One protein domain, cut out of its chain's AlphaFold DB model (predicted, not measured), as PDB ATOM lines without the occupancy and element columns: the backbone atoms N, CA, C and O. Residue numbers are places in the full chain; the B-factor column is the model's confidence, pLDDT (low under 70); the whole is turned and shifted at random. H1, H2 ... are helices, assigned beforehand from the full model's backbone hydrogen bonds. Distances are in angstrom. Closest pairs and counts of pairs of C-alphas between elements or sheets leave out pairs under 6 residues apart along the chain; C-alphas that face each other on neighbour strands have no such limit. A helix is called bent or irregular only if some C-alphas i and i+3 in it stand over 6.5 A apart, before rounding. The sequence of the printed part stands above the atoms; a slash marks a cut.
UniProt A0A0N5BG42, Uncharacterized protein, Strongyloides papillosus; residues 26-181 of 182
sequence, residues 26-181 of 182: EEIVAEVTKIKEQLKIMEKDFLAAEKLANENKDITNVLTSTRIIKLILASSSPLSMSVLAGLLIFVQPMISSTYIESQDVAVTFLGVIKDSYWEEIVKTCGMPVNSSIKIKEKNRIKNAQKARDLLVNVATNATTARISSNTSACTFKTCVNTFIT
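What this domain is: This is residues 26 to 181 of the 182 residues of an uncharacterized protein of Strongyloides papillosus (UniProt A0A0N5BG42). One very long helix, H1, runs out as an arm from a compact head made of five shorter helices, H2 to H6; its residues 26 to 57 stick out free, while residues 62 to 73 hold its packing on H2 and H3. In the head, H2 lies between H1 and H5, H3 folds back on H2 as a helical hairpin, H6 packs on H3 and H5, and short H4 packs on H5. The printed part has 156 residues with six named helices, H1 to H6 in chain order, and no named strand; the class is all helix, with mostly crossed packing. The whole is only just extended, close to loose, with a radius of gyration of the C-alphas of 22.8 A, and it spans 83 by 44 by 29 A.

Where its parts are: H1, residues 26 to 74, begins at C-alpha 26 (61.735, 82.996, -18.296), ends at C-alpha 74 (41.674, 16.140, -35.154) and is 71.8 A long. H2, residues 81 to 96, measures 24.0 A; it is irregular, with C-alphas 89 and 92 7.0 A apart, and has a kink of 34 degrees near residue 90. H3, residues 100 to 116, measures 24.2 A. H4 is residues 118 to 125. H5, residues 135 to 157, measures 32.3 A. H6, residues 166 to 180, measures 21.2 A and ends at C-alpha 180 (23.170, 32.376, -47.341).

How they stand to each other: H1 touches H2 with its residues 62 to 69 alone, closest at the C-alphas of Val 62 and Met 94, 5.7 A, opposite ways at a steep tilt of 46 degrees. H1 touches H3 at the C-alphas of Thr 66 and Ser 102, 5.5 A. H2 and H3 form a helical hairpin; their closest C-alphas, Ile 95 and Gln 103, are 4.5 A apart. H2 touches H5 the same way at a shallow tilt of 14 degrees, closest at the C-alphas of Ala 85 and Ala 147, 4.5 A. H4 touches H5 at the C-alphas of Ile 121 and Ala 144, 5.2 A. H6 touches H3 at the C-alphas of Val 107 and Phe 172, 5.7 A, and H5 at those of Ala 155 and Val 176, 4.6 A. H1 is apart from H4, H5 and H6. Every O i to N i+4 pair is within hydrogen-bond range in H1, H3, H4, H5 and H6; in H2 7 of 12 are.

The domain as a whole: The C-alphas farthest apart, those of Glu 26 and Ser 132, are 84.9 A apart. Residues 131 to 136 also stand free; without the free stretches the body spans 45 by 27 by 25 A. The printed part has no cut and no long link. Residue 159 is under 70 in pLDDT; the mean of the printed part is 91.5.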
ATOM      1  N   GLU A  26      61.479  83.505 -16.943       83.19
ATOM      2  CA  GLU A  26      61.735  82.996 -18.296       83.19
ATOM      3  C   GLU A  26      62.204  81.533 -18.258       83.19
ATOM      4  O   GLU A  26      61.751  80.723 -19.067       83.19
ATOM      5  N   GLU A  27      63.021  81.168 -17.263       82.81
ATOM      6  CA  GLU A  27      63.443  79.786 -17.012       82.81
ATOM      7  C   GLU A  27      62.260  78.892 -16.599       82.81
ATOM      8  O   GLU A  27      62.077  77.807 -17.154       82.81
ATOM      9  N   ILE A  28      61.379  79.377 -15.715       86.50
ATOM     10  CA  ILE A  28      60.146  78.671 -15.330       86.50
ATOM     11  C   ILE A  28      59.216  78.489 -16.536       86.50
ATOM     12  O   ILE A  28      58.662  77.409 -16.726       86.50
ATOM     13  N   VAL A  29      59.036  79.512 -17.378       89.75
ATOM     14  CA  VAL A  29      58.186  79.420 -18.579       89.75
ATOM     15  C   VAL A  29      58.757  78.419 -19.587       89.75
ATOM     16  O   VAL A  29      57.997  77.637 -20.171       89.75
ATOM     17  N   ALA A  30      60.080  78.395 -19.770       88.75
ATOM     18  CA  ALA A  30      60.749  77.414 -20.617       88.75
ATOM     19  C   ALA A  30      60.571  75.986 -20.078       88.75
ATOM     20  O   ALA A  30      60.194  75.089 -20.839       88.75
ATOM     21  N   GLU A  31      60.744  75.775 -18.770       91.62
ATOM     22  CA  GLU A  31      60.579  74.451 -18.161       91.62
ATOM     23  C   GLU A  31      59.111  73.996 -18.186       91.62
ATOM     24  O   GLU A  31      58.831  72.851 -18.528       91.62
ATOM     25  N   VAL A  32      58.144  74.890 -17.951       90.38
ATOM     26  CA  VAL A  32      56.707  74.580 -18.094       90.38
ATOM     27  C   VAL A  32      56.365  74.191 -19.533       90.38
ATOM     28  O   VAL A  32      55.585  73.263 -19.754       90.38
ATOM     29  N   THR A  33      56.943  74.870 -20.525       91.75
ATOM     30  CA  THR A  33      56.732  74.540 -21.943       91.75
ATOM     31  C   THR A  33      57.300  73.161 -22.276       91.75
ATOM     32  O   THR A  33      56.634  72.353 -22.921       91.75
ATOM     33  N   LYS A  34      58.491  72.850 -21.762       93.88
ATOM     34  CA  LYS A  34      59.136  71.544 -21.909       93.88
ATOM     35  C   LYS A  34      58.354  70.423 -21.216       93.88
ATOM     36  O   LYS A  34      58.163  69.370 -21.815       93.88
ATOM     37  N   ILE A  35      57.838  70.663 -20.009       93.56
ATOM     38  CA  ILE A  35      56.972  69.722 -19.282       93.56
ATOM     39  C   ILE A  35      55.685  69.453 -20.071       93.56
ATOM     40  O   ILE A  35      55.274  68.302 -20.192       93.56
ATOM     41  N   LYS A  36      55.059  70.487 -20.651       92.81
ATOM     42  CA  LYS A  36      53.863  70.321 -21.498       92.81
ATOM     43  C   LYS A  36      54.138  69.464 -22.731       92.81
ATOM     44  O   LYS A  36      53.326  68.601 -23.055       92.81
ATOM     45  N   GLU A  37      55.274  69.670 -23.391       93.38
ATOM     46  CA  GLU A  37      55.652  68.855 -24.549       93.38
ATOM     47  C   GLU A  37      55.929  67.399 -24.142       93.38
ATOM     48  O   GLU A  37      55.446  66.472 -24.787       93.38
ATOM     49  N   GLN A  38      56.615  67.181 -23.016       94.56
ATOM     50  CA  GLN A  38      56.842  65.840 -22.466       94.56
ATOM     51  C   GLN A  38      55.534  65.124 -22.098       94.56
ATOM     52  O   GLN A  38      55.390  63.939 -22.389       94.56
ATOM     53  N   LEU A  39      54.566  65.833 -21.508       94.50
ATOM     54  CA  LEU A  39      53.230  65.301 -21.218       94.50
ATOM     55  C   LEU A  39      52.507  64.856 -22.491       94.50
ATOM     56  O   LEU A  39      51.948  63.764 -22.526       94.50
ATOM     57  N   LYS A  40      52.568  65.661 -23.556       95.19
ATOM     58  CA  LYS A  40      51.944  65.336 -24.843       95.19
ATOM     59  C   LYS A  40      52.571  64.103 -25.501       95.19
ATOM     60  O   LYS A  40      51.863  63.289 -26.091       95.19
ATOM     61  N   ILE A  41      53.893  63.953 -25.393       95.31
ATOM     62  CA  ILE A  41      54.602  62.752 -25.854       95.31
ATOM     63  C   ILE A  41      54.151  61.534 -25.041       95.31
ATOM     64  O   ILE A  41      53.776  60.521 -25.622       95.31
ATOM     65  N   MET A  42      54.099  61.657 -23.712       94.19
ATOM     66  CA  MET A  42      53.685  60.570 -22.822       94.19
ATOM     67  C   MET A  42      52.242  60.116 -23.072       94.19
ATOM     68  O   MET A  42      51.969  58.920 -23.057       94.19
ATOM     69  N   GLU A  43      51.322  61.042 -23.347       94.44
ATOM     70  CA  GLU A  43      49.934  60.719 -23.699       94.44
ATOM     71  C   GLU A  43      49.853  59.931 -25.015       94.44
ATOM     72  O   GLU A  43      49.150  58.923 -25.109       94.44
ATOM     73  N   LYS A  44      50.631  60.336 -26.027       94.94
ATOM     74  CA  LYS A  44      50.726  59.604 -27.295       94.94
ATOM     75  C   LYS A  44      51.306  58.200 -27.097       94.94
ATOM     76  O   LYS A  44      50.787  57.246 -27.676       94.94
ATOM     77  N   ASP A  45      52.358  58.075 -26.294       93.44
ATOM     78  CA  ASP A  45      52.998  56.792 -26.001       93.44
ATOM     79  C   ASP A  45      52.064  55.872 -25.205       93.44
ATOM     80  O   ASP A  45      51.990  54.676 -25.491       93.44
ATOM     81  N   PHE A  46      51.284  56.424 -24.269       93.75
ATOM     82  CA  PHE A  46      50.258  55.687 -23.534       93.75
ATOM     83  C   PHE A  46      49.190  55.112 -24.473       93.75
ATOM     84  O   PHE A  46      48.915  53.915 -24.422       93.75
ATOM     85  N   LEU A  47      48.640  55.924 -25.382       93.56
ATOM     86  CA  LEU A  47      47.648  55.462 -26.363       93.56
ATOM     87  C   LEU A  47      48.224  54.405 -27.317       93.56
ATOM     88  O   LEU A  47      47.545  53.441 -27.675       93.56
ATOM     89  N   ALA A  48      49.489  54.553 -27.721       92.06
ATOM     90  CA  ALA A  48      50.175  53.549 -28.529       92.06
ATOM     91  C   ALA A  48      50.351  52.226 -27.762       92.06
ATOM     92  O   ALA A  48      50.097  51.157 -28.317       92.06
ATOM     93  N   ALA A  49      50.734  52.290 -26.485       89.12
ATOM     94  CA  ALA A  49      50.869  51.121 -25.623       89.12
ATOM     95  C   ALA A  49      49.520  50.428 -25.369       89.12
ATOM     96  O   ALA A  49      49.445  49.200 -25.430       89.12
ATOM     97  N   GLU A  50      48.447  51.188 -25.145       90.50
ATOM     98  CA  GLU A  50      47.092  50.653 -24.983       90.50
ATOM     99  C   GLU A  50      46.620  49.930 -26.252       90.50
ATOM    100  O   GLU A  50      46.108  48.809 -26.185       90.50
ATOM    101  N   LYS A  51      46.862  50.524 -27.427       88.88
ATOM    102  CA  LYS A  51      46.575  49.883 -28.712       88.88
ATOM    103  C   LYS A  51      47.324  48.554 -28.860       88.88
ATOM    104  O   LYS A  51      46.701  47.546 -29.187       88.88
ATOM    105  N   LEU A  52      48.625  48.531 -28.560       84.81
ATOM    106  CA  LEU A  52      49.434  47.306 -28.603       84.81
ATOM    107  C   LEU A  52      48.939  46.245 -27.608       84.81
ATOM    108  O   LEU A  52      48.938  45.055 -27.919       84.81
ATOM    109  N   ALA A  53      48.496  46.649 -26.415       80.94
ATOM    110  CA  ALA A  53      47.943  45.728 -25.425       80.94
ATOM    111  C   ALA A  53      46.647  45.060 -25.920       80.94
ATOM    112  O   ALA A  53      46.479  43.849 -25.754       80.94
ATOM    113  N   ASN A  54      45.761  45.824 -26.567       79.06
ATOM    114  CA  ASN A  54      44.537  45.294 -27.172       79.06
ATOM    115  C   ASN A  54      44.843  44.343 -28.338       79.06
ATOM    116  O   ASN A  54      44.315  43.232 -28.365       79.06
ATOM    117  N   GLU A  55      45.763  44.716 -29.231       78.50
ATOM    118  CA  GLU A  55      46.215  43.843 -30.324       78.50
ATOM    119  C   GLU A  55      46.794  42.523 -29.782       78.50
ATOM    120  O   GLU A  55      46.415  41.447 -30.240       78.50
ATOM    121  N   ASN A  56      47.630  42.563 -28.740       78.62
ATOM    122  CA  ASN A  56      48.189  41.360 -28.111       78.62
ATOM    123  C   ASN A  56      47.118  40.435 -27.511       78.62
ATOM    124  O   ASN A  56      47.229  39.203 -27.588       78.62
ATOM    125  N   LYS A  57      46.069  41.010 -26.914       79.38
ATOM    126  CA  LYS A  57      44.929  40.247 -26.393       79.38
ATOM    127  C   LYS A  57      44.170  39.561 -27.528       79.38
ATOM    128  O   LYS A  57      43.870  38.371 -27.419       79.38
ATOM    129  N   ASP A  58      43.910  40.276 -28.617       80.81
ATOM    130  CA  ASP A  58      43.222  39.735 -29.791       80.81
ATOM    131  C   ASP A  58      44.034  38.615 -30.455       80.81
ATOM    132  O   ASP A  58      43.489  37.549 -30.751       80.81
ATOM    133  N   ILE A  59      45.353  38.791 -30.577       85.50
ATOM    134  CA  ILE A  59      46.284  37.763 -31.064       85.50
ATOM    135  C   ILE A  59      46.195  36.500 -30.202       85.50
ATOM    136  O   ILE A  59      46.023  35.394 -30.720       85.50
ATOM    137  N   THR A  60      46.271  36.650 -28.878       87.81
ATOM    138  CA  THR A  60      46.221  35.513 -27.944       87.81
ATOM    139  C   THR A  60      44.901  34.751 -28.062       87.81
ATOM    140  O   THR A  60      44.893  33.514 -28.069       87.81
ATOM    141  N   ASN A  61      43.788  35.472 -28.212       89.75
ATOM    142  CA  ASN A  61      42.464  34.883 -28.393       89.75
ATOM    143  C   ASN A  61      42.363  34.105 -29.710       89.75
ATOM    144  O   ASN A  61      41.863  32.975 -29.709       89.75
ATOM    145  N   VAL A  62      42.863  34.671 -30.814       93.38
ATOM    146  CA  VAL A  62      42.880  34.008 -32.127       93.38
ATOM    147  C   VAL A  62      43.714  32.733 -32.065       93.38
ATOM    148  O   VAL A  62      43.203  31.669 -32.394       93.38
ATOM    149  N   LEU A  63      44.948  32.791 -31.561       92.44
ATOM    150  CA  LEU A  63      45.831  31.621 -31.493       92.44
ATOM    151  C   LEU A  63      45.280  30.517 -30.578       92.44
ATOM    152  O   LEU A  63      45.353  29.330 -30.911       92.44
ATOM    153  N   THR A  64      44.682  30.893 -29.446       94.19
ATOM    154  CA  THR A  64      44.025  29.936 -28.543       94.19
ATOM    155  C   THR A  64      42.836  29.267 -29.227       94.19
ATOM    156  O   THR A  64      42.706  28.043 -29.184       94.19
ATOM    157  N   SER A  65      42.004  30.049 -29.916       94.69
ATOM    158  CA  SER A  65      40.858  29.539 -30.672       94.69
ATOM    159  C   SER A  65      41.287  28.596 -31.793       94.69
ATOM    160  O   SER A  65      40.727  27.510 -31.934       94.69
ATOM    161  N   THR A  66      42.343  28.958 -32.526       96.50
ATOM    162  CA  THR A  66      42.962  28.117 -33.554       96.50
ATOM    163  C   THR A  66      43.369  26.772 -32.976       96.50
ATOM    164  O   THR A  66      43.009  25.731 -33.525       96.50
ATOM    165  N   ARG A  67      44.040  26.758 -31.820       96.31
ATOM    166  CA  ARG A  67      44.425  25.510 -31.152       96.31
ATOM    167  C   ARG A  67      43.213  24.661 -30.766       96.31
ATOM    168  O   ARG A  67      43.235  23.455 -31.000       96.31
ATOM    169  N   ILE A  68      42.170  25.268 -30.199       95.12
ATOM    170  CA  ILE A  68      40.939  24.560 -29.812       95.12
ATOM    171  C   ILE A  68      40.285  23.914 -31.036       95.12
ATOM    172  O   ILE A  68      40.010  22.715 -31.017       95.12
ATOM    173  N   ILE A  69      40.079  24.672 -32.116       95.88
ATOM    174  CA  ILE A  69      39.433  24.151 -33.325       95.88
ATOM    175  C   ILE A  69      40.287  23.063 -33.978       95.88
ATOM    176  O   ILE A  69      39.737  22.043 -34.379       95.88
ATOM    177  N   LYS A  70      41.619  23.200 -34.024       96.44
ATOM    178  CA  LYS A  70      42.500  22.131 -34.532       96.44
ATOM    179  C   LYS A  70      42.352  20.834 -33.742       96.44
ATOM    180  O   LYS A  70      42.270  19.772 -34.347       96.44
ATOM    181  N   LEU A  71      42.302  20.910 -32.409       95.44
ATOM    182  CA  LEU A  71      42.100  19.728 -31.563       95.44
ATOM    183  C   LEU A  71      40.747  19.065 -31.832       95.44
ATOM    184  O   LEU A  71      40.658  17.842 -31.865       95.44
ATOM    185  N   ILE A  72      39.710  19.870 -32.059       93.06
ATOM    186  CA  ILE A  72      38.383  19.372 -32.420       93.06
ATOM    187  C   ILE A  72      38.385  18.733 -33.809       93.06
ATOM    188  O   ILE A  72      37.867  17.636 -33.952       93.06
ATOM    189  N   LEU A  73      38.996  19.366 -34.809       92.56
ATOM    190  CA  LEU A  73      39.115  18.817 -36.164       92.56
ATOM    191  C   LEU A  73      39.926  17.516 -36.202       92.56
ATOM    192  O   LEU A  73      39.655  16.649 -37.026       92.56
ATOM    193  N   ALA A  74      40.910  17.374 -35.313       92.94
ATOM    194  CA  ALA A  74      41.674  16.140 -35.154       92.94
ATOM    195  C   ALA A  74      40.881  15.029 -34.442       92.94
ATOM    196  O   ALA A  74      41.259  13.861 -34.512       92.94
ATOM    197  N   SER A  75      39.795  15.376 -33.746       88.44
ATOM    198  CA  SER A  75      38.885  14.411 -33.140       88.44
ATOM    199  C   SER A  75      37.856  13.952 -34.169       88.44
ATOM    200  O   SER A  75      37.076  14.747 -34.681       88.44
ATOM    201  N   SER A  76      37.767  12.645 -34.412       78.94
ATOM    202  CA  SER A  76      36.725  12.062 -35.274       78.94
ATOM    203  C   SER A  76      35.337  12.006 -34.612       78.94
ATOM    204  O   SER A  76      34.428  11.359 -35.130       78.94
ATOM    205  N   SER A  77      35.166  12.616 -33.434       88.06
ATOM    206  CA  SER A  77      33.918  12.537 -32.670       88.06
ATOM    207  C   SER A  77      32.865  13.510 -33.215       88.06
ATOM    208  O   SER A  77      33.173  14.695 -33.369       88.06
ATOM    209  N   PRO A  78      31.608  13.071 -33.427       89.12
ATOM    210  CA  PRO A  78      30.525  13.969 -33.808       89.12
ATOM    211  C   PRO A  78      30.315  15.080 -32.776       89.12
ATOM    212  O   PRO A  78      30.309  14.839 -31.563       89.12
ATOM    213  N   LEU A  79      30.103  16.304 -33.253       92.50
ATOM    214  CA  LEU A  79      29.882  17.461 -32.397       92.50
ATOM    215  C   LEU A  79      28.403  17.615 -32.066       92.50
ATOM    216  O   LEU A  79      27.536  17.590 -32.935       92.50
ATOM    217  N   SER A  80      28.105  17.846 -30.788       92.75
ATOM    218  CA  SER A  80      26.755  18.253 -30.401       92.75
ATOM    219  C   SER A  80      26.454  19.677 -30.886       92.75
ATOM    220  O   SER A  80      27.347  20.526 -30.931       92.75
ATOM    221  N   MET A  81      25.176  19.985 -31.136       93.00
ATOM    222  CA  MET A  81      24.726  21.333 -31.531       93.00
ATOM    223  C   MET A  81      25.190  22.435 -30.567       93.00
ATOM    224  O   MET A  81      25.505  23.544 -30.989       93.00
ATOM    225  N   SER A  82      25.270  22.135 -29.266       92.94
ATOM    226  CA  SER A  82      25.766  23.093 -28.271       92.94
ATOM    227  C   SER A  82      27.253  23.395 -28.447       92.94
ATOM    228  O   SER A  82      27.665  24.540 -28.285       92.94
ATOM    229  N   VAL A  83      28.055  22.372 -28.758       93.56
ATOM    230  CA  VAL A  83      29.497  22.525 -28.984       93.56
ATOM    231  C   VAL A  83      29.737  23.281 -30.288       93.56
ATOM    232  O   VAL A  83      30.502  24.240 -30.285       93.56
ATOM    233  N   LEU A  84      29.014  22.940 -31.362       94.31
ATOM    234  CA  LEU A  84      29.057  23.674 -32.633       94.31
ATOM    235  C   LEU A  84      28.759  25.165 -32.442       94.31
ATOM    236  O   LEU A  84      29.564  26.009 -32.826       94.31
ATOM    237  N   ALA A  85      27.645  25.496 -31.783       93.62
ATOM    238  CA  ALA A  85      27.260  26.883 -31.526       93.62
ATOM    239  C   ALA A  85      28.271  27.641 -30.645       93.62
ATOM    240  O   ALA A  85      28.391  28.859 -30.758       93.62
ATOM    241  N   GLY A  86      28.979  26.940 -29.753       93.94
ATOM    242  CA  GLY A  86      30.053  27.516 -28.944       93.94
ATOM    243  C   GLY A  86      31.305  27.815 -29.765       93.94
ATOM    244  O   GLY A  86      31.841  28.916 -29.682       93.94
ATOM    245  N   LEU A  87      31.740  26.863 -30.594       95.06
ATOM    246  CA  LEU A  87      32.941  26.995 -31.423       95.06
ATOM    247  C   LEU A  87      32.785  28.049 -32.525       95.06
ATOM    248  O   LEU A  87      33.743  28.746 -32.848       95.06
ATOM    249  N   LEU A  88      31.575  28.208 -33.070       95.62
ATOM    250  CA  LEU A  88      31.289  29.179 -34.130       95.62
ATOM    251  C   LEU A  88      31.552  30.637 -33.731       95.62
ATOM    252  O   LEU A  88      31.813  31.464 -34.601       95.62
ATOM    253  N   ILE A  89      31.557  30.952 -32.432       92.75
ATOM    254  CA  ILE A  89      31.878  32.294 -31.919       92.75
ATOM    255  C   ILE A  89      33.313  32.701 -32.296       92.75
ATOM    256  O   ILE A  89      33.593  33.879 -32.499       92.75
ATOM    257  N   PHE A  90      34.220  31.732 -32.434       93.19
ATOM    258  CA  PHE A  90      35.626  31.993 -32.730       93.19
ATOM    259  C   PHE A  90      35.923  32.176 -34.221       93.19
ATOM    260  O   PHE A  90      36.971  32.708 -34.586       93.19
ATOM    261  N   VAL A  91      35.009  31.750 -35.095       94.50
ATOM    262  CA  VAL A  91      35.287  31.622 -36.530       94.50
ATOM    263  C   VAL A  91      35.468  32.978 -37.204       94.50
ATOM    264  O   VAL A  91      36.438  33.161 -37.934       94.50
ATOM    265  N   GLN A  92      34.586  33.950 -36.953       92.31
ATOM    266  CA  GLN A  92      34.688  35.264 -37.601       92.31
ATOM    267  C   GLN A  92      36.002  36.001 -37.257       92.31
ATOM    268  O   GLN A  92      36.664  36.464 -38.194       92.31
ATOM    269  N   PRO A  93      36.434  36.083 -35.978       91.56
ATOM    270  CA  PRO A  93      37.748  36.632 -35.638       91.56
ATOM    271  C   PRO A  93      38.909  35.903 -36.321       91.56
ATOM    272  O   PRO A  93      39.826  36.549 -36.817       91.56
ATOM    273  N   MET A  94      38.866  34.569 -36.399       94.31
ATOM    274  CA  MET A  94      39.925  33.781 -37.042       94.31
ATOM    275  C   MET A  94      40.003  34.031 -38.554       94.31
ATOM    276  O   MET A  94      41.097  34.238 -39.077       94.31
ATOM    277  N   ILE A  95      38.857  34.084 -39.241       93.50
ATOM    278  CA  ILE A  95      38.763  34.423 -40.669       93.50
ATOM    279  C   ILE A  95      39.297  35.833 -40.947       93.50
ATOM    280  O   ILE A  95      39.987  36.053 -41.939       93.50
ATOM    281  N   SER A  96      39.001  36.784 -40.059       90.50
ATOM    282  CA  SER A  96      39.411  38.188 -40.208       90.50
ATOM    283  C   SER A  96      40.848  38.451 -39.745       90.50
ATOM    284  O   SER A  96      41.353  39.560 -39.915       90.50
ATOM    285  N   SER A  97      41.505  37.464 -39.135       89.50
ATOM    286  CA  SER A  97      42.857  37.616 -38.600       89.50
ATOM    287  C   SER A  97      43.898  37.750 -39.711       89.50
ATOM    288  O   SER A  97      43.688  37.315 -40.840       89.50
ATOM    289  N   THR A  98      45.065  38.301 -39.377       88.62
ATOM    290  CA  THR A  98      46.235  38.344 -40.269       88.62
ATOM    291  C   THR A  98      47.032  37.033 -40.276       88.62
ATOM    292  O   THR A  98      47.981  36.890 -41.046       88.62
ATOM    293  N   TYR A  99      46.658  36.058 -39.442       89.94
ATOM    294  CA  TYR A  99      47.358  34.784 -39.310       89.94
ATOM    295  C   TYR A  99      46.793  33.751 -40.278       89.94
ATOM    296  O   TYR A  99      45.714  33.203 -40.051       89.94
ATOM    297  N   ILE A 100      47.567  33.431 -41.315       92.19
ATOM    298  CA  ILE A 100      47.178  32.501 -42.387       92.19
ATOM    299  C   ILE A 100      46.688  31.159 -41.828       92.19
ATOM    300  O   ILE A 100      45.605  30.709 -42.182       92.19
ATOM    301  N   GLU A 101      47.418  30.564 -40.880       94.19
ATOM    302  CA  GLU A 101      47.013  29.292 -40.269       94.19
ATOM    303  C   GLU A 101      45.644  29.385 -39.578       94.19
ATOM    304  O   GLU A 101      44.836  28.461 -39.661       94.19
ATOM    305  N   SER A 102      45.356  30.506 -38.914       95.19
ATOM    306  CA  SER A 102      44.073  30.699 -38.230       95.19
ATOM    307  C   SER A 102      42.928  30.836 -39.234       95.19
ATOM    308  O   SER A 102      41.864  30.251 -39.023       95.19
ATOM    309  N   GLN A 103      43.163  31.537 -40.349       94.88
ATOM    310  CA  GLN A 103      42.221  31.605 -41.468       94.88
ATOM    311  C   GLN A 103      41.955  30.204 -42.038       94.88
ATOM    312  O   GLN A 103      40.803  29.791 -42.144       94.88
ATOM    313  N   ASP A 104      43.006  29.443 -42.347       95.50
ATOM    314  CA  ASP A 104      42.902  28.116 -42.962       95.50
ATOM    315  C   ASP A 104      42.172  27.112 -42.061       95.50
ATOM    316  O   ASP A 104      41.306  26.362 -42.524       95.50
ATOM    317  N   VAL A 105      42.460  27.121 -40.758       96.88
ATOM    318  CA  VAL A 105      41.766  26.280 -39.772       96.88
ATOM    319  C   VAL A 105      40.289  26.653 -39.677       96.88
ATOM    320  O   VAL A 105      39.438  25.763 -39.667       96.88
ATOM    321  N   ALA A 106      39.964  27.949 -39.644       96.56
ATOM    322  CA  ALA A 106      38.576  28.403 -39.621       96.56
ATOM    323  C   ALA A 106      37.819  27.979 -40.887       96.56
ATOM    324  O   ALA A 106      36.711  27.454 -40.788       96.56
ATOM    325  N   VAL A 107      38.424  28.148 -42.068       96.56
ATOM    326  CA  VAL A 107      37.831  27.718 -43.342       96.56
ATOM    327  C   VAL A 107      37.633  26.204 -43.376       96.56
ATOM    328  O   VAL A 107      36.574  25.740 -43.788       96.56
ATOM    329  N   THR A 108      38.614  25.432 -42.909       96.69
ATOM    330  CA  THR A 108      38.506  23.967 -42.830       96.69
ATOM    331  C   THR A 108      37.337  23.560 -41.936       96.69
ATOM    332  O   THR A 108      36.531  22.708 -42.308       96.69
ATOM    333  N   PHE A 109      37.192  24.212 -40.781       97.19
ATOM    334  CA  PHE A 109      36.075  23.973 -39.873       97.19
ATOM    335  C   PHE A 109      34.721  24.335 -40.492       97.19
ATOM    336  O   PHE A 109      33.775  23.557 -40.383       97.19
ATOM    337  N   LEU A 110      34.629  25.461 -41.206       96.75
ATOM    338  CA  LEU A 110      33.426  25.821 -41.964       96.75
ATOM    339  C   LEU A 110      33.094  24.789 -43.049       96.75
ATOM    340  O   LEU A 110      31.921  24.464 -43.220       96.75
ATOM    341  N   GLY A 111      34.103  24.237 -43.728       96.12
ATOM    342  CA  GLY A 111      33.932  23.154 -44.699       96.12
ATOM    343  C   GLY A 111      33.310  21.907 -44.068       96.12
ATOM    344  O   GLY A 111      32.300  21.411 -44.558       96.12
ATOM    345  N   VAL A 112      33.826  21.469 -42.914       95.62
ATOM    346  CA  VAL A 112      33.246  20.345 -42.154       95.62
ATOM    347  C   VAL A 112      31.791  20.622 -41.771       95.62
ATOM    348  O   VAL A 112      30.939  19.745 -41.900       95.62
ATOM    349  N   ILE A 113      31.474  21.842 -41.328       96.31
ATOM    350  CA  ILE A 113      30.093  22.220 -41.001       96.31
ATOM    351  C   ILE A 113      29.199  22.157 -42.239       96.31
ATOM    352  O   ILE A 113      28.121  21.566 -42.167       96.31
ATOM    353  N   LYS A 114      29.651  22.726 -43.363       95.69
ATOM    354  CA  LYS A 114      28.938  22.705 -44.646       95.69
ATOM    355  C   LYS A 114      28.595  21.276 -45.059       95.69
ATOM    356  O   LYS A 114      27.450  21.011 -45.405       95.69
ATOM    357  N   ASP A 115      29.574  20.380 -44.996       95.00
ATOM    358  CA  ASP A 115      29.443  19.030 -45.547       95.00
ATOM    359  C   ASP A 115      28.751  18.051 -44.591       95.00
ATOM    360  O   ASP A 115      28.085  17.129 -45.045       95.00
ATOM    361  N   SER A 116      28.903  18.223 -43.272       94.81
ATOM    362  CA  SER A 116      28.471  17.213 -42.288       94.81
ATOM    363  C   SER A 116      27.339  17.650 -41.360       94.81
ATOM    364  O   SER A 116      26.682  16.794 -40.778       94.81
ATOM    365  N   TYR A 117      27.105  18.954 -41.179       95.81
ATOM    366  CA  TYR A 117      26.192  19.447 -40.136       95.81
ATOM    367  C   TYR A 117      25.117  20.406 -40.646       95.81
ATOM    368  O   TYR A 117      24.090  20.566 -39.987       95.81
ATOM    369  N   TRP A 118      25.324  21.050 -41.796       95.31
ATOM    370  CA  TRP A 118      24.444  22.112 -42.280       95.31
ATOM    371  C   TRP A 118      22.986  21.665 -42.434       95.31
ATOM    372  O   TRP A 118      22.084  22.318 -41.908       95.31
ATOM    373  N   GLU A 119      22.749  20.517 -43.070       94.81
ATOM    374  CA  GLU A 119      21.393  19.991 -43.257       94.81
ATOM    375  C   GLU A 119      20.697  19.691 -41.922       94.81
ATOM    376  O   GLU A 119      19.521  20.014 -41.738       94.81
ATOM    377  N   GLU A 120      21.424  19.122 -40.953       95.12
ATOM    378  CA  GLU A 120      20.874  18.843 -39.626       95.12
ATOM    379  C   GLU A 120      20.549  20.141 -38.876       95.12
ATOM    380  O   GLU A 120      19.506  20.224 -38.217       95.12
ATOM    381  N   ILE A 121      21.400  21.167 -38.994       96.38
ATOM    382  CA  ILE A 121      21.169  22.494 -38.414       96.38
ATOM    383  C   ILE A 121      19.875  23.084 -38.978       96.38
ATOM    384  O   ILE A 121      18.985  23.433 -38.200       96.38
ATOM    385  N   VAL A 122      19.735  23.151 -40.306       95.12
ATOM    386  CA  VAL A 122      18.554  23.726 -40.974       95.12
ATOM    387  C   VAL A 122      17.290  22.954 -40.598       95.12
ATOM    388  O   VAL A 122      16.307  23.552 -40.154       95.12
ATOM    389  N   LYS A 123      17.335  21.618 -40.669       95.06
ATOM    390  CA  LYS A 123      16.220  20.751 -40.265       95.06
ATOM    391  C   LYS A 123      15.810  20.993 -38.816       95.06
ATOM    392  O   LYS A 123      14.624  21.101 -38.518       95.06
ATOM    393  N   THR A 124      16.782  21.094 -37.913       95.00
ATOM    394  CA  THR A 124      16.537  21.308 -36.483       95.00
ATOM    395  C   THR A 124      15.962  22.697 -36.206       95.00
ATOM    396  O   THR A 124      15.098  22.833 -35.343       95.00
ATOM    397  N   CYS A 125      16.382  23.723 -36.953       93.88
ATOM    398  CA  CYS A 125      15.826  25.072 -36.845       93.88
ATOM    399  C   CYS A 125      14.339  25.132 -37.222       93.88
ATOM    400  O   CYS A 125      13.609  25.934 -36.642       93.88
ATOM    401  N   GLY A 126      13.898  24.295 -38.166       90.94
ATOM    402  CA  GLY A 126      12.504  24.216 -38.615       90.94
ATOM    403  C   GLY A 126      11.567  23.436 -37.685       90.94
ATOM    404  O   GLY A 126      10.377  23.325 -37.976       90.94
ATOM    405  N   MET A 127      12.068  22.871 -36.582       92.44
ATOM    406  CA  MET A 127      11.246  22.069 -35.675       92.44
ATOM    407  C   MET A 127      10.346  22.946 -34.786       92.44
ATOM    408  O   MET A 127      10.812  23.946 -34.233       92.44
ATOM    409  N   PRO A 128       9.069  22.568 -34.582       87.81
ATOM    410  CA  PRO A 128       8.146  23.341 -33.760       87.81
ATOM    411  C   PRO A 128       8.547  23.301 -32.280       87.81
ATOM    412  O   PRO A 128       8.817  22.240 -31.716       87.81
ATOM    413  N   VAL A 129       8.523  24.463 -31.626       86.00
ATOM    414  CA  VAL A 129       8.765  24.593 -30.183       86.00
ATOM    415  C   VAL A 129       7.432  24.861 -29.488       86.00
ATOM    416  O   VAL A 129       6.857  25.934 -29.638       86.00
ATOM    417  N   ASN A 130       6.943  23.890 -28.715       87.19
ATOM    418  CA  ASN A 130       5.705  24.004 -27.936       87.19
ATOM    419  C   ASN A 130       5.956  23.765 -26.435       87.19
ATOM    420  O   ASN A 130       7.064  23.419 -26.024       87.19
ATOM    421  N   SER A 131       4.934  23.963 -25.601       82.81
ATOM    422  CA  SER A 131       5.032  23.829 -24.139       82.81
ATOM    423  C   SER A 131       5.302  22.397 -23.657       82.81
ATOM    424  O   SER A 131       5.836  22.220 -22.567       82.81
ATOM    425  N   SER A 132       4.982  21.383 -24.466       83.81
ATOM    426  CA  SER A 132       5.176  19.963 -24.139       83.81
ATOM    427  C   SER A 132       6.560  19.407 -24.497       83.81
ATOM    428  O   SER A 132       6.863  18.251 -24.194       83.81
ATOM    429  N   ILE A 133       7.414  20.196 -25.155       90.88
ATOM    430  CA  ILE A 133       8.721  19.720 -25.607       90.88
ATOM    431  C   ILE A 133       9.677  19.506 -24.424       90.88
ATOM    432  O   ILE A 133       9.758  20.310 -23.493       90.88
ATOM    433  N   LYS A 134      10.467  18.428 -24.472       92.25
ATOM    434  CA  LYS A 134      11.508  18.174 -23.465       92.25
ATOM    435  C   LYS A 134      12.535  19.311 -23.475       92.25
ATOM    436  O   LYS A 134      12.997  19.718 -24.539       92.25
ATOM    437  N   ILE A 135      12.979  19.754 -22.295       91.62
ATOM    438  CA  ILE A 135      13.974  20.838 -22.136       91.62
ATOM    439  C   ILE A 135      15.237  20.578 -22.971       91.62
ATOM    440  O   ILE A 135      15.736  21.479 -23.641       91.62
ATOM    441  N   LYS A 136      15.727  19.330 -22.981       91.06
ATOM    442  CA  LYS A 136      16.894  18.929 -23.783       91.06
ATOM    443  C   LYS A 136      16.692  19.211 -25.275       91.06
ATOM    444  O   LYS A 136      17.600  19.715 -25.927       91.06
ATOM    445  N   GLU A 137      15.503  18.925 -25.792       92.88
ATOM    446  CA  GLU A 137      15.173  19.125 -27.201       92.88
ATOM    447  C   GLU A 137      14.964  20.608 -27.526       92.88
ATOM    448  O   GLU A 137      15.504  21.106 -28.510       92.88
ATOM    449  N   LYS A 138      14.314  21.359 -26.627       93.62
ATOM    450  CA  LYS A 138      14.235  22.826 -26.718       93.62
ATOM    451  C   LYS A 138      15.623  23.466 -26.823       93.62
ATOM    452  O   LYS A 138      15.840  24.349 -27.649       93.62
ATOM    453  N   ASN A 139      16.570  23.008 -26.004       93.81
ATOM    454  CA  ASN A 139      17.946  23.502 -26.020       93.81
ATOM    455  C   ASN A 139      18.680  23.117 -27.308       93.81
ATOM    456  O   ASN A 139      19.438  23.929 -27.835       93.81
ATOM    457  N   ARG A 140      18.444  21.910 -27.838       94.88
ATOM    458  CA  ARG A 140      18.995  21.479 -29.130       94.88
ATOM    459  C   ARG A 140      18.541  22.409 -30.257       94.88
ATOM    460  O   ARG A 140      19.392  22.894 -30.997       94.88
ATOM    461  N   ILE A 141      17.245  22.731 -30.313       95.62
ATOM    462  CA  ILE A 141      16.667  23.658 -31.301       95.62
ATOM    463  C   ILE A 141      17.255  25.064 -31.154       95.62
ATOM    464  O   ILE A 141      17.741  25.629 -32.130       95.62
ATOM    465  N   LYS A 142      17.308  25.603 -29.930       95.44
ATOM    466  CA  LYS A 142      17.889  26.931 -29.669       95.44
ATOM    467  C   LYS A 142      19.364  27.018 -30.082       95.44
ATOM    468  O   LYS A 142      19.796  28.027 -30.632       95.44
ATOM    469  N   ASN A 143      20.144  25.972 -29.814       96.81
ATOM    470  CA  ASN A 143      21.550  25.929 -30.207       96.81
ATOM    471  C   ASN A 143      21.721  25.803 -31.724       96.81
ATOM    472  O   ASN A 143      22.613  26.444 -32.267       96.81
ATOM    473  N   ALA A 144      20.859  25.046 -32.411       96.81
ATOM    474  CA  ALA A 144      20.862  24.988 -33.872       96.81
ATOM    475  C   ALA A 144      20.537  26.357 -34.490       96.81
ATOM    476  O   ALA A 144      21.253  26.801 -35.381       96.81
ATOM    477  N   GLN A 145      19.533  27.066 -33.957       95.88
ATOM    478  CA  GLN A 145      19.200  28.433 -34.379       95.88
ATOM    479  C   GLN A 145      20.395  29.370 -34.197       95.88
ATOM    480  O   GLN A 145      20.816  30.023 -35.146       95.88
ATOM    481  N   LYS A 146      21.028  29.348 -33.017       96.50
ATOM    482  CA  LYS A 146      22.245  30.128 -32.758       96.50
ATOM    483  C   LYS A 146      23.382  29.775 -33.723       96.50
ATOM    484  O   LYS A 146      24.070  30.673 -34.195       96.50
ATOM    485  N   ALA A 147      23.607  28.488 -33.999       96.94
ATOM    486  CA  ALA A 147      24.637  28.048 -34.935       96.94
ATOM    487  C   ALA A 147      24.362  28.568 -36.353       96.94
ATOM    488  O   ALA A 147      25.260  29.129 -36.974       96.94
ATOM    489  N   ARG A 148      23.119  28.448 -36.833       96.12
ATOM    490  CA  ARG A 148      22.696  28.995 -38.127       96.12
ATOM    491  C   ARG A 148      22.922  30.501 -38.191       96.12
ATOM    492  O   ARG A 148      23.556  30.972 -39.127       96.12
ATOM    493  N   ASP A 149      22.464  31.244 -37.190       95.00
ATOM    494  CA  ASP A 149      22.580  32.704 -37.178       95.00
ATOM    495  C   ASP A 149      24.058  33.144 -37.169       95.00
ATOM    496  O   ASP A 149      24.431  34.080 -37.873       95.00
ATOM    497  N   LEU A 150      24.933  32.427 -36.448       95.44
ATOM    498  CA  LEU A 150      26.382  32.660 -36.480       95.44
ATOM    499  C   LEU A 150      26.998  32.347 -37.851       95.44
ATOM    500  O   LEU A 150      27.855  33.099 -38.309       95.44
ATOM    501  N   LEU A 151      26.571  31.269 -38.515       95.75
ATOM    502  CA  LEU A 151      27.043  30.901 -39.856       95.75
ATOM    503  C   LEU A 151      26.619  31.930 -40.906       95.75
ATOM    504  O   LEU A 151      27.448  32.348 -41.711       95.75
ATOM    505  N   VAL A 152      25.369  32.394 -40.855       94.00
ATOM    506  CA  VAL A 152      24.865  33.477 -41.714       94.00
ATOM    507  C   VAL A 152      25.620  34.776 -41.430       94.00
ATOM    508  O   VAL A 152      26.018  35.478 -42.355       94.00
ATOM    509  N   ASN A 153      25.883  35.086 -40.160       92.75
ATOM    510  CA  ASN A 153      26.671  36.253 -39.771       92.75
ATOM    511  C   ASN A 153      28.117  36.180 -40.296       92.75
ATOM    512  O   ASN A 153      28.619  37.160 -40.836       92.75
ATOM    513  N   VAL A 154      28.778  35.019 -40.217       92.44
ATOM    514  CA  VAL A 154      30.084  34.799 -40.866       92.44
ATOM    515  C   VAL A 154      29.955  34.991 -42.378       92.44
ATOM    516  O   VAL A 154      30.757  35.701 -42.979       92.44
ATOM    517  N   ALA A 155      28.931  34.406 -42.995       91.31
ATOM    518  CA  ALA A 155      28.742  34.448 -44.436       91.31
ATOM    519  C   ALA A 155      28.392  35.840 -44.975       91.31
ATOM    520  O   ALA A 155      28.665  36.129 -46.130       91.31
ATOM    521  N   THR A 156      27.825  36.720 -44.156       88.75
ATOM    522  CA  THR A 156      27.508  38.102 -44.539       88.75
ATOM    523  C   THR A 156      28.669  39.041 -44.229       88.75
ATOM    524  O   THR A 156      29.099  39.788 -45.107       88.75
ATOM    525  N   ASN A 157      29.241  38.954 -43.026       84.19
ATOM    526  CA  ASN A 157      30.210  39.932 -42.525       84.19
ATOM    527  C   ASN A 157      31.675  39.589 -42.805       84.19
ATOM    528  O   ASN A 157      32.527  40.469 -42.712       84.19
ATOM    529  N   ALA A 158      31.994  38.341 -43.155       75.12
ATOM    530  CA  ALA A 158      33.359  37.941 -43.493       75.12
ATOM    531  C   ALA A 158      33.590  37.781 -45.008       75.12
ATOM    532  O   ALA A 158      34.661  37.351 -45.421       75.12
ATOM    533  N   THR A 159      32.631  38.170 -45.855       67.38
ATOM    534  CA  THR A 159      32.776  38.150 -47.328       67.38
ATOM    535  C   THR A 159      33.902  39.039 -47.844       67.38
ATOM    536  O   THR A 159      34.483  38.748 -48.886       67.38
ATOM    537  N   THR A 160      34.245  40.097 -47.106       71.38
ATOM    538  CA  THR A 160      35.358  41.000 -47.424       71.38
ATOM    539  C   THR A 160      36.686  40.555 -46.808       71.38
ATOM    540  O   THR A 160      37.697  41.233 -46.995       71.38
ATOM    541  N   ALA A 161      36.710  39.452 -46.050       78.50
ATOM    542  CA  ALA A 161      37.930  38.967 -45.423       78.50
ATOM    543  C   ALA A 161      38.934  38.504 -46.487       78.50
ATOM    544  O   ALA A 161      38.615  37.738 -47.398       78.50
ATOM    545  N   ARG A 162      40.181  38.962 -46.355       82.12
ATOM    546  CA  ARG A 162      41.269  38.574 -47.254       82.12
ATOM    547  C   ARG A 162      41.850  37.235 -46.806       82.12
ATOM    548  O   ARG A 162      42.804  37.195 -46.032       82.12
ATOM    549  N   ILE A 163      41.267  36.147 -47.307       87.94
ATOM    550  CA  ILE A 163      41.810  34.796 -47.132       87.94
ATOM    551  C   ILE A 163      43.073  34.658 -47.982       87.94
ATOM    552  O   ILE A 163      43.038  34.855 -49.197       87.94
ATOM    553  N   SER A 164      44.192  34.340 -47.338       86.25
ATOM    554  CA  SER A 164      45.510  34.381 -47.988       86.25
ATOM    555  C   SER A 164      45.753  33.211 -48.950       86.25
ATOM    556  O   SER A 164      46.477  33.362 -49.932       86.25
ATOM    557  N   SER A 165      45.148  32.049 -48.690       89.62
ATOM    558  CA  SER A 165      45.261  30.844 -49.520       89.62
ATOM    559  C   SER A 165      44.164  30.796 -50.586       89.62
ATOM    560  O   SER A 165      42.983  30.890 -50.260       89.62
ATOM    561  N   ASN A 166      44.527  30.574 -51.856       89.31
ATOM    562  CA  ASN A 166      43.560  30.447 -52.956       89.31
ATOM    563  C   ASN A 166      42.594  29.270 -52.754       89.31
ATOM    564  O   ASN A 166      41.394  29.397 -53.005       89.31
ATOM    565  N   THR A 167      43.107  28.131 -52.281       91.31
ATOM    566  CA  THR A 167      42.290  26.948 -51.983       91.31
ATOM    567  C   THR A 167      41.297  27.261 -50.871       91.31
ATOM    568  O   THR A 167      40.099  27.037 -51.035       91.31
ATOM    569  N   SER A 168      41.771  27.859 -49.775       92.06
ATOM    570  CA  SER A 168      40.917  28.248 -48.652       92.06
ATOM    571  C   SER A 168      39.900  29.312 -49.064       92.06
ATOM    572  O   SER A 168      38.740  29.230 -48.679       92.06
ATOM    573  N   ALA A 169      40.277  30.272 -49.908       91.88
ATOM    574  CA  ALA A 169      39.365  31.287 -50.425       91.88
ATOM    575  C   ALA A 169      38.236  30.664 -51.264       91.88
ATOM    576  O   ALA A 169      37.073  31.046 -51.122       91.88
ATOM    577  N   CYS A 170      38.557  29.670 -52.101       92.75
ATOM    578  CA  CYS A 170      37.563  28.929 -52.874       92.75
ATOM    579  C   CYS A 170      36.600  28.167 -51.952       92.75
ATOM    580  O   CYS A 170      35.386  28.358 -52.035       92.75
ATOM    581  N   THR A 171      37.131  27.380 -51.010       94.19
ATOM    582  CA  THR A 171      36.325  26.648 -50.021       94.19
ATOM    583  C   THR A 171      35.441  27.595 -49.219       94.19
ATOM    584  O   THR A 171      34.236  27.363 -49.106       94.19
ATOM    585  N   PHE A 172      35.997  28.702 -48.728       95.00
ATOM    586  CA  PHE A 172      35.257  29.712 -47.985       95.00
ATOM    587  C   PHE A 172      34.098  30.277 -48.807       95.00
ATOM    588  O   PHE A 172      32.972  30.308 -48.320       95.00
ATOM    589  N   LYS A 173      34.325  30.619 -50.082       93.25
ATOM    590  CA  LYS A 173      33.266  31.089 -50.984       93.25
ATOM    591  C   LYS A 173      32.143  30.060 -51.150       93.25
ATOM    592  O   LYS A 173      30.975  30.437 -51.132       93.25
ATOM    593  N   THR A 174      32.469  28.770 -51.278       94.12
ATOM    594  CA  THR A 174      31.431  27.723 -51.341       94.12
ATOM    595  C   THR A 174      30.628  27.638 -50.043       94.12
ATOM    596  O   THR A 174      29.408  27.547 -50.100       94.12
ATOM    597  N   CYS A 175      31.289  27.751 -48.886       94.88
ATOM    598  CA  CYS A 175      30.632  27.770 -47.579       94.88
ATOM    599  C   CYS A 175      29.692  28.971 -47.444       94.88
ATOM    600  O   CYS A 175      28.526  28.794 -47.106       94.88
ATOM    601  N   VAL A 176      30.176  30.173 -47.774       93.25
ATOM    602  CA  VAL A 176      29.384  31.411 -47.776       93.25
ATOM    603  C   VAL A 176      28.122  31.234 -48.615       93.25
ATOM    604  O   VAL A 176      27.028  31.446 -48.102       93.25
ATOM    605  N   ASN A 177      28.260  30.776 -49.863       92.81
ATOM    606  CA  ASN A 177      27.123  30.550 -50.754       92.81
ATOM    607  C   ASN A 177      26.116  29.560 -50.153       92.81
ATOM    608  O   ASN A 177      24.913  29.798 -50.211       92.81
ATOM    609  N   THR A 178      26.579  28.463 -49.552       94.06
ATOM    610  CA  THR A 178      25.683  27.494 -48.911       94.06
ATOM    611  C   THR A 178      24.919  28.109 -47.738       94.06
ATOM    612  O   THR A 178      23.711  27.912 -47.639       94.06
ATOM    613  N   PHE A 179      25.592  28.873 -46.875       93.62
ATOM    614  CA  PHE A 179      24.981  29.394 -45.651       93.62
ATOM    615  C   PHE A 179      23.999  30.547 -45.884       93.62
ATOM    616  O   PHE A 179      23.137  30.755 -45.040       93.62
ATOM    617  N   ILE A 180      24.098  31.277 -47.001       88.50
ATOM    618  CA  ILE A 180      23.170  32.376 -47.341       88.50
ATOM    619  C   ILE A 180      21.948  31.939 -48.161       88.50
ATOM    620  O   ILE A 180      21.028  32.729 -48.333       88.50
ATOM    621  N   THR A 181      21.947  30.724 -48.719       81.38
ATOM    622  CA  THR A 181      20.898  30.275 -49.663       81.38
ATOM    623  C   THR A 181      19.681  29.644 -48.952       81.38
ATOM    624  O   THR A 181      18.763  29.170 -49.615       81.38
TER     625      THR A 181